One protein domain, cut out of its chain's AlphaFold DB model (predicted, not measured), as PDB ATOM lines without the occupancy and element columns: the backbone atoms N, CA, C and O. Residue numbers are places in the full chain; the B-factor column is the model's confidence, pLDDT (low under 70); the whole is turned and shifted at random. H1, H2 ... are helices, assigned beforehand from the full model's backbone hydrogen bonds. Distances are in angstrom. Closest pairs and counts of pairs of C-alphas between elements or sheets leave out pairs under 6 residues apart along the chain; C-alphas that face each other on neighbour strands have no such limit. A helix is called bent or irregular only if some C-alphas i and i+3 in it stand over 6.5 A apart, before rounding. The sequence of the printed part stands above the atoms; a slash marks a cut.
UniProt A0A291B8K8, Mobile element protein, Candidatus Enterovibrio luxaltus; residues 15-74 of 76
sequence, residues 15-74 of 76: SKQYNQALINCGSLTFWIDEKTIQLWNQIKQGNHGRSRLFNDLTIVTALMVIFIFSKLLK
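This is residues 15 to 74 of the 76 residues of the protein "Mobile element protein" of Candidatus Enterovibrio luxaltus (UniProt A0A291B8K8). An elongated, open loop of chain with one long helix, H3, along one side: residues 27 to 33 lead from the end of H1, near the last residues of H3, to the short helix H2, which packs on the first part of H3. H1 sticks out at one end with residues 15 to 24, and the tip of the long link between H2 and H3, residues 46 to 51, sticks out at the other. The printed part has 60 residues with three named helices, in the order H1, H2, H3, and no named strand; the class is all helix. It is extended, with a radius of gyration of the C-alphas of 16.5 A, and spans 49 by 26 by 20 A.

H1 takes residues 15 to 26, 16.6 A from first to last C-alpha, and begins with C-alpha 15 at (-29.963, -2.944, 36.353). H2 is the short helix of residues 34 to 39, with C-alpha 34 at (-50.812, -19.711, 8.371). H3, residues 56 to 73, is the longest helix at 25.7 A and ends with C-alpha 73 at (-27.781, -8.623, 16.975). None of the three is bent or irregular.

H1 and H3 are close but not clearly touching, with 2 pairs of C-alphas within 8 A. Their closest C-alphas, those of Gly 26 and Leu 72, are 7.7 A apart. Their lines stand at a steep tilt of 46 degrees, and they run opposite ways. H1 and H2 are apart. H2 touches H3, which meets it with residues 57 to 61 alone; the closest C-alphas, those of Thr 36 and Thr 58, are 5.6 A apart. H2 and H3 run opposite ways at a steep tilt of 69 degrees, only just short of about perpendicular. In H1, H2 and H3 every pair of O i and N i+4 is within hydrogen-bond range.

The two C-alphas farthest apart, those of Gln 17 and Asn 47, are 49.2 A apart, while the first and last printed C-alphas are 22.8 A apart. Without the stretches that stand free, 44 residues remain and span 39 by 19 by 13 A. The link from H1 to H2, 7 residues, is short; the link from H2 to H3, residues 40 to 55, is long. The printed part has no cut. The mean pLDDT of the printed part is 82.8, and residues 44 to 46 and 73 to 74 are under 70.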
ATOM      1  N   SER A  15     -29.838  -1.648  37.043       77.44
ATOM      2  CA  SER A  15     -29.963  -2.944  36.353       77.44
ATOM      3  C   SER A  15     -31.353  -3.143  35.722       77.44
ATOM      4  O   SER A  15     -31.476  -3.654  34.610       77.44
ATOM      5  N   LYS A  16     -32.410  -2.652  36.386       85.19
ATOM      6  CA  LYS A  16     -33.791  -2.812  35.915       85.19
ATOM      7  C   LYS A  16     -34.090  -2.006  34.645       85.19
ATOM      8  O   LYS A  16     -34.643  -2.577  33.711       85.19
ATOM      9  N   GLN A  17     -33.739  -0.715  34.584       85.31
ATOM     10  CA  GLN A  17     -34.012   0.080  33.373       85.31
ATOM     11  C   GLN A  17     -33.097  -0.351  32.226       85.31
ATOM     12  O   GLN A  17     -33.543  -0.412  31.085       85.31
ATOM     13  N   TYR A  18     -31.850  -0.719  32.535       83.12
ATOM     14  CA  TYR A  18     -30.915  -1.255  31.549       83.12
ATOM     15  C   TYR A  18     -31.438  -2.546  30.898       83.12
ATOM     16  O   TYR A  18     -31.476  -2.647  29.673       83.12
ATOM     17  N   ASN A  19     -31.931  -3.500  31.696       85.12
ATOM     18  CA  ASN A  19     -32.551  -4.716  31.162       85.12
ATOM     19  C   ASN A  19     -33.808  -4.415  30.341       85.12
ATOM     20  O   ASN A  19     -34.008  -5.027  29.297       85.12
ATOM     21  N   GLN A  20     -34.639  -3.461  30.773       86.75
ATOM     22  CA  GLN A  20     -35.827  -3.075  30.011       86.75
ATOM     23  C   GLN A  20     -35.460  -2.485  28.641       86.75
ATOM     24  O   GLN A  20     -36.096  -2.811  27.643       86.75
ATOM     25  N   ALA A  21     -34.412  -1.660  28.578       83.50
ATOM     26  CA  ALA A  21     -33.905  -1.121  27.322       83.50
ATOM     27  C   ALA A  21     -33.379  -2.232  26.400       83.50
ATOM     28  O   ALA A  21     -33.697  -2.231  25.216       83.50
ATOM     29  N   LEU A  22     -32.655  -3.224  26.933       82.06
ATOM     30  CA  LEU A  22     -32.198  -4.383  26.153       82.06
ATOM     31  C   LEU A  22     -33.358  -5.220  25.597       82.06
ATOM     32  O   LEU A  22     -33.306  -5.626  24.437       82.06
ATOM     33  N   ILE A  23     -34.407  -5.447  26.393       84.25
ATOM     34  CA  ILE A  23     -35.618  -6.149  25.943       84.25
ATOM     35  C   ILE A  23     -36.268  -5.382  24.788       84.25
ATOM     36  O   ILE A  23     -36.559  -5.976  23.753       84.25
ATOM     37  N   ASN A  24     -36.432  -4.065  24.930       82.06
ATOM     38  CA  ASN A  24     -37.045  -3.225  23.900       82.06
ATOM     39  C   ASN A  24     -36.179  -3.127  22.625       82.06
ATOM     40  O   ASN A  24     -36.716  -3.031  21.527       82.06
ATOM     41  N   CYS A  25     -34.847  -3.184  22.742       77.69
ATOM     42  CA  CYS A  25     -33.937  -3.202  21.591       77.69
ATOM     43  C   CYS A  25     -33.946  -4.536  20.820       77.69
ATOM     44  O   CYS A  25     -33.578  -4.558  19.647       77.69
ATOM     45  N   GLY A  26     -34.333  -5.643  21.464       77.12
ATOM     46  CA  GLY A  26     -34.380  -6.982  20.860       77.12
ATOM     47  C   GLY A  26     -35.790  -7.494  20.553       77.12
ATOM     48  O   GLY A  26     -35.932  -8.576  19.981       77.12
ATOM     49  N   SER A  27     -36.834  -6.757  20.939       80.75
ATOM     50  CA  SER A  27     -38.224  -7.150  20.713       80.75
ATOM     51  C   SER A  27     -38.614  -6.948  19.248       80.75
ATOM     52  O   SER A  27     -38.693  -5.815  18.775       80.75
ATOM     53  N   LEU A  28     -38.893  -8.045  18.541       81.56
ATOM     54  CA  LEU A  28     -39.374  -8.034  17.162       81.56
ATOM     55  C   LEU A  28     -40.694  -8.797  17.061       81.56
ATOM     56  O   LEU A  28     -40.794  -9.946  17.491       81.56
ATOM     57  N   THR A  29     -41.687  -8.170  16.435       86.31
ATOM     58  CA  THR A  29     -42.962  -8.801  16.086       86.31
ATOM     59  C   THR A  29     -43.000  -9.013  14.580       86.31
ATOM     60  O   THR A  29     -42.828  -8.065  13.817       86.31
ATOM     61  N   PHE A  30     -43.209 -10.253  14.146       83.94
ATOM     62  CA  PHE A  30     -43.349 -10.591  12.733       83.94
ATOM     63  C   PHE A  30     -44.556 -11.497  12.520       83.94
ATOM     64  O   PHE A  30     -44.962 -12.246  13.408       83.94
ATOM     65  N   TRP A  31     -45.122 -11.403  11.323       89.94
ATOM     66  CA  TRP A  31     -46.258 -12.203  10.896       89.94
ATOM     67  C   TRP A  31     -45.748 -13.420  10.129       89.94
ATOM     68  O   TRP A  31     -44.866 -13.297   9.280       89.94
ATOM     69  N   ILE A  32     -46.286 -14.595  10.448       88.25
ATOM     70  CA  ILE A  32     -45.969 -15.854   9.770       88.25
ATOM     71  C   ILE A  32     -47.221 -16.295   9.021       88.25
ATOM     72  O   ILE A  32     -48.320 -16.217   9.565       88.25
ATOM     73  N   ASP A  33     -47.045 -16.759   7.784       89.94
ATOM     74  CA  ASP A  33     -48.140 -17.325   7.000       89.94
ATOM     75  C   ASP A  33     -48.752 -18.550   7.696       89.94
ATOM     76  O   ASP A  33     -48.044 -19.398   8.250       89.94
ATOM     77  N   GLU A  34     -50.076 -18.673   7.643       89.25
ATOM     78  CA  GLU A  34     -50.812 -19.711   8.371       89.25
ATOM     79  C   GLU A  34     -50.435 -21.120   7.892       89.25
ATOM     80  O   GLU A  34     -50.311 -22.050   8.691       89.25
ATOM     81  N   LYS A  35     -50.132 -21.268   6.597       87.38
ATOM     82  CA  LYS A  35     -49.654 -22.532   6.017       87.38
ATOM     83  C   LYS A  35     -48.338 -22.970   6.646       87.38
ATOM     84  O   LYS A  35     -48.159 -24.142   6.965       87.38
ATOM     85  N   THR A  36     -47.424 -22.029   6.866       87.19
ATOM     86  CA  THR A  36     -46.146 -22.297   7.527       87.19
ATOM     87  C   THR A  36     -46.358 -22.763   8.964       87.19
ATOM     88  O   THR A  36     -45.687 -23.694   9.399       87.19
ATOM     89  N   ILE A  37     -47.313 -22.166   9.687       87.06
ATOM     90  CA  ILE A  37     -47.656 -22.570  11.061       87.06
ATOM     91  C   ILE A  37     -48.197 -24.004  11.076       87.06
ATOM     92  O   ILE A  37     -47.750 -24.823  11.880       87.06
ATOM     93  N   GLN A  38     -49.107 -24.335  10.158       87.50
ATOM     94  CA  GLN A  38     -49.659 -25.689  10.034       87.50
ATOM     95  C   GLN A  38     -48.572 -26.728   9.726       87.50
ATOM     96  O   GLN A  38     -48.562 -27.819  10.297       87.50
ATOM     97  N   LEU A  39     -47.628 -26.371   8.855       88.44
ATOM     98  CA  LEU A  39     -46.529 -27.233   8.421       88.44
ATOM     99  C   LEU A  39     -45.354 -27.270   9.410       88.44
ATOM    100  O   LEU A  39     -44.415 -28.043   9.208       88.44
ATOM    101  N   TRP A  40     -45.369 -26.433  10.454       86.56
ATOM    102  CA  TRP A  40     -44.274 -26.312  11.425       86.56
ATOM    103  C   TRP A  40     -44.063 -27.601  12.215       86.56
ATOM    104  O   TRP A  40     -42.944 -27.947  12.603       86.56
ATOM    105  N   ASN A  41     -45.153 -28.332  12.436       80.50
ATOM    106  CA  ASN A  41     -45.123 -29.593  13.145       80.50
ATOM    107  C   ASN A  41     -44.483 -30.680  12.278       80.50
ATOM    108  O   ASN A  41     -44.937 -30.985  11.179       80.50
ATOM    109  N   GLN A  42     -43.432 -31.296  12.820       72.12
ATOM    110  CA  GLN A  42     -42.759 -32.439  12.207       72.12
ATOM    111  C   GLN A  42     -43.745 -33.576  11.902       72.12
ATOM    112  O   GLN A  42     -44.600 -33.923  12.727       72.12
ATOM    113  N   ILE A  43     -43.554 -34.235  10.762       72.81
ATOM    114  CA  ILE A  43     -44.206 -35.518  10.503       72.81
ATOM    115  C   ILE A  43     -43.548 -36.536  11.439       72.81
ATOM    116  O   ILE A  43     -42.344 -36.791  11.343       72.81
ATOM    117  N   LYS A  44     -44.317 -37.094  12.383       68.81
ATOM    118  CA  LYS A  44     -43.815 -38.115  13.311       68.81
ATOM    119  C   LYS A  44     -43.339 -39.324  12.507       68.81
ATOM    120  O   LYS A  44     -44.149 -40.049  11.940       68.81
ATOM    121  N   GLN A  45     -42.029 -39.548  12.474       67.62
ATOM    122  CA  GLN A  45     -41.473 -40.791  11.951       67.62
ATOM    123  C   GLN A  45     -41.428 -41.829  13.068       67.62
ATOM    124  O   GLN A  45     -40.967 -41.541  14.171       67.62
ATOM    125  N   GLY A  46     -41.942 -43.026  12.780       66.06
ATOM    126  CA  GLY A  46     -42.187 -44.074  13.775       66.06
ATOM    127  C   GLY A  46     -40.940 -44.703  14.396       66.06
ATOM    128  O   GLY A  46     -41.071 -45.437  15.369       66.06
ATOM    129  N   ASN A  47     -39.738 -44.408  13.889       72.00
ATOM    130  CA  ASN A  47     -38.519 -45.090  14.317       72.00
ATOM    131  C   ASN A  47     -37.517 -44.099  14.916       72.00
ATOM    132  O   ASN A  47     -37.090 -43.142  14.264       72.00
ATOM    133  N   HIS A  48     -37.112 -44.357  16.161       72.31
ATOM    134  CA  HIS A  48     -36.015 -43.650  16.818       72.31
ATOM    135  C   HIS A  48     -34.732 -43.736  15.974       72.31
ATOM    136  O   HIS A  48     -34.406 -44.784  15.424       72.31
ATOM    137  N   GLY A  49     -34.011 -42.618  15.865       73.50
ATOM    138  CA  GLY A  49     -32.750 -42.518  15.119       73.50
ATOM    139  C   GLY A  49     -32.879 -42.044  13.667       73.50
ATOM    140  O   GLY A  49     -31.871 -41.671  13.074       73.50
ATOM    141  N   ARG A  50     -34.089 -41.986  13.092       75.38
ATOM    142  CA  ARG A  50     -34.287 -41.429  11.744       75.38
ATOM    143  C   ARG A  50     -34.376 -39.901  11.787       75.38
ATOM    144  O   ARG A  50     -34.982 -39.329  12.696       75.38
ATOM    145  N   SER A  51     -33.758 -39.233  10.814       74.88
ATOM    146  CA  SER A  51     -33.784 -37.772  10.716       74.88
ATOM    147  C   SER A  51     -35.218 -37.272  10.542       74.88
ATOM    148  O   SER A  51     -35.986 -37.811   9.744       74.88
ATOM    149  N   ARG A  52     -35.570 -36.220  11.281       77.69
ATOM    150  CA  ARG A  52     -36.885 -35.578  11.187       77.69
ATOM    151  C   ARG A  52     -37.054 -34.962   9.800       77.69
ATOM    152  O   ARG A  52     -36.144 -34.297   9.314       77.69
ATOM    153  N   LEU A  53     -38.216 -35.183   9.188       82.19
ATOM    154  CA  LEU A  53     -38.588 -34.508   7.950       82.19
ATOM    155  C   LEU A  53     -39.341 -33.225   8.282       82.19
ATOM    156  O   LEU A  53     -40.291 -33.237   9.069       82.19
ATOM    157  N   PHE A  54     -38.906 -32.143   7.654       84.38
ATOM    158  CA  PHE A  54     -39.550 -30.841   7.698       84.38
ATOM    159  C   PHE A  54     -39.948 -30.443   6.286       84.38
ATOM    160  O   PHE A  54     -39.356 -30.915   5.317       84.38
ATOM    161  N   ASN A  55     -40.966 -29.596   6.181       87.69
ATOM    162  CA  ASN A  55     -41.347 -29.038   4.898       87.69
ATOM    163  C   ASN A  55     -40.367 -27.925   4.496       87.69
ATOM    164  O   ASN A  55     -39.909 -27.160   5.347       87.69
ATOM    165  N   ASP A  56     -40.103 -27.777   3.202       89.94
ATOM    166  CA  ASP A  56     -39.189 -26.753   2.689       89.94
ATOM    167  C   ASP A  56     -39.634 -25.347   3.102       89.94
ATOM    168  O   ASP A  56     -38.818 -24.521   3.511       89.94
ATOM    169  N   LEU A  57     -40.951 -25.102   3.094       90.62
ATOM    170  CA  LEU A  57     -41.530 -23.827   3.515       90.62
ATOM    171  C   LEU A  57     -41.122 -23.461   4.947       90.62
ATOM    172  O   LEU A  57     -40.739 -22.322   5.203       90.62
ATOM    173  N   THR A  58     -41.156 -24.426   5.871       89.25
ATOM    174  CA  THR A  58     -40.863 -24.167   7.285       89.25
ATOM    175  C   THR A  58     -39.381 -23.975   7.528       89.25
ATOM    176  O   THR A  58     -39.008 -23.059   8.264       89.25
ATOM    177  N   ILE A  59     -38.541 -24.749   6.837       90.44
ATOM    178  CA  ILE A  59     -37.084 -24.577   6.841       90.44
ATOM    179  C   ILE A  59     -36.719 -23.165   6.370       90.44
ATOM    180  O   ILE A  59     -35.986 -22.460   7.065       90.44
ATOM    181  N   VAL A  60     -37.262 -22.719   5.234       93.81
ATOM    182  CA  VAL A  60     -36.969 -21.389   4.677       93.81
ATOM    183  C   VAL A  60     -37.397 -20.281   5.640       93.81
ATOM    184  O   VAL A  60     -36.597 -19.390   5.931       93.81
ATOM    185  N   THR A  61     -38.605 -20.346   6.207       91.81
ATOM    186  CA  THR A  61     -39.032 -19.346   7.202       91.81
ATOM    187  C   THR A  61     -38.191 -19.367   8.475       91.81
ATOM    188  O   THR A  61     -37.853 -18.301   8.985       91.81
ATOM    189  N   ALA A  62     -37.797 -20.539   8.981       90.50
ATOM    190  CA  ALA A  62     -36.933 -20.627  10.155       90.50
ATOM    191  C   ALA A  62     -35.562 -19.987   9.884       90.50
ATOM    192  O   ALA A  62     -35.060 -19.218  10.707       90.50
ATOM    193  N   LEU A  63     -34.988 -20.237   8.703       93.19
ATOM    194  CA  LEU A  63     -33.740 -19.610   8.271       93.19
ATOM    195  C   LEU A  63     -33.878 -18.092   8.127       93.19
ATOM    196  O   LEU A  63     -32.985 -17.367   8.562       93.19
ATOM    197  N   MET A  64     -34.994 -17.597   7.583       92.50
ATOM    198  CA  MET A  64     -35.265 -16.155   7.506       92.50
ATOM    199  C   MET A  64     -35.319 -15.516   8.894       92.50
ATOM    200  O   MET A  64     -34.692 -14.479   9.108       92.50
ATOM    201  N   VAL A  65     -35.999 -16.146   9.856       90.38
ATOM    202  CA  VAL A  65     -36.063 -15.654  11.241       90.38
ATOM    203  C   VAL A  65     -34.664 -15.614  11.858       90.38
ATOM    204  O   VAL A  65     -34.246 -14.570  12.359       90.38
ATOM    205  N   ILE A  66     -33.898 -16.705  11.757       90.12
ATOM    206  CA  ILE A  66     -32.518 -16.766  12.269       90.12
ATOM    207  C   ILE A  66     -31.649 -15.682  11.622       90.12
ATOM    208  O   ILE A  66     -30.871 -15.020  12.313       90.12
ATOM    209  N   PHE A  67     -31.783 -15.473  10.314       91.06
ATOM    210  CA  PHE A  67     -31.040 -14.453   9.587       91.06
ATOM    211  C   PHE A  67     -31.381 -13.040  10.072       91.06
ATOM    212  O   PHE A  67     -30.467 -12.270  10.366       91.06
ATOM    213  N   ILE A  68     -32.667 -12.709  10.210       87.75
ATOM    214  CA  ILE A  68     -33.126 -11.400  10.695       87.75
ATOM    215  C   ILE A  68     -32.596 -11.138  12.109       87.75
ATOM    216  O   ILE A  68     -31.978 -10.099  12.341       87.75
ATOM    217  N   PHE A  69     -32.737 -12.096  13.030       83.25
ATOM    218  CA  PHE A  69     -32.191 -11.965  14.386       83.25
ATOM    219  C   PHE A  69     -30.667 -11.816  14.384       83.25
ATOM    220  O   PHE A  69     -30.125 -10.957  15.076       83.25
ATOM    221  N   SER A  70     -29.965 -12.592  13.558       84.44
ATOM    222  CA  SER A  70     -28.506 -12.498  13.440       84.44
ATOM    223  C   SER A  70     -28.057 -11.141  12.898       84.44
ATOM    224  O   SER A  70     -27.018 -10.629  13.312       84.44
ATOM    225  N   LYS A  71     -28.822 -10.538  11.981       82.44
ATOM    226  CA  LYS A  71     -28.548  -9.192  11.462       82.44
ATOM    227  C   LYS A  71     -28.856  -8.096  12.477       82.44
ATOM    228  O   LYS A  71     -28.112  -7.126  12.519       82.44
ATOM    229  N   LEU A  72     -29.898  -8.252  13.290       71.81
ATOM    230  CA  LEU A  72     -30.251  -7.288  14.336       71.81
ATOM    231  C   LEU A  72     -29.254  -7.299  15.504       71.81
ATOM    232  O   LEU A  72     -28.927  -6.246  16.042       71.81
ATOM    233  N   LEU A  73     -28.739  -8.473  15.874       67.94
ATOM    234  CA  LEU A  73     -27.781  -8.623  16.975       67.94
ATOM    235  C   LEU A  73     -26.343  -8.275  16.578       67.94
ATOM    236  O   LEU A  73     -25.525  -7.925  17.429       67.94
ATOM    237  N   LYS A  74     -26.021  -8.357  15.285       67.88
ATOM    238  CA  LYS A  74     -24.742  -7.908  14.737       67.88
ATOM    239  C   LYS A  74     -24.834  -6.400  14.508       67.88
ATOM    240  O   LYS A  74     -25.041  -5.956  13.382       67.88
TER     241      LYS A  74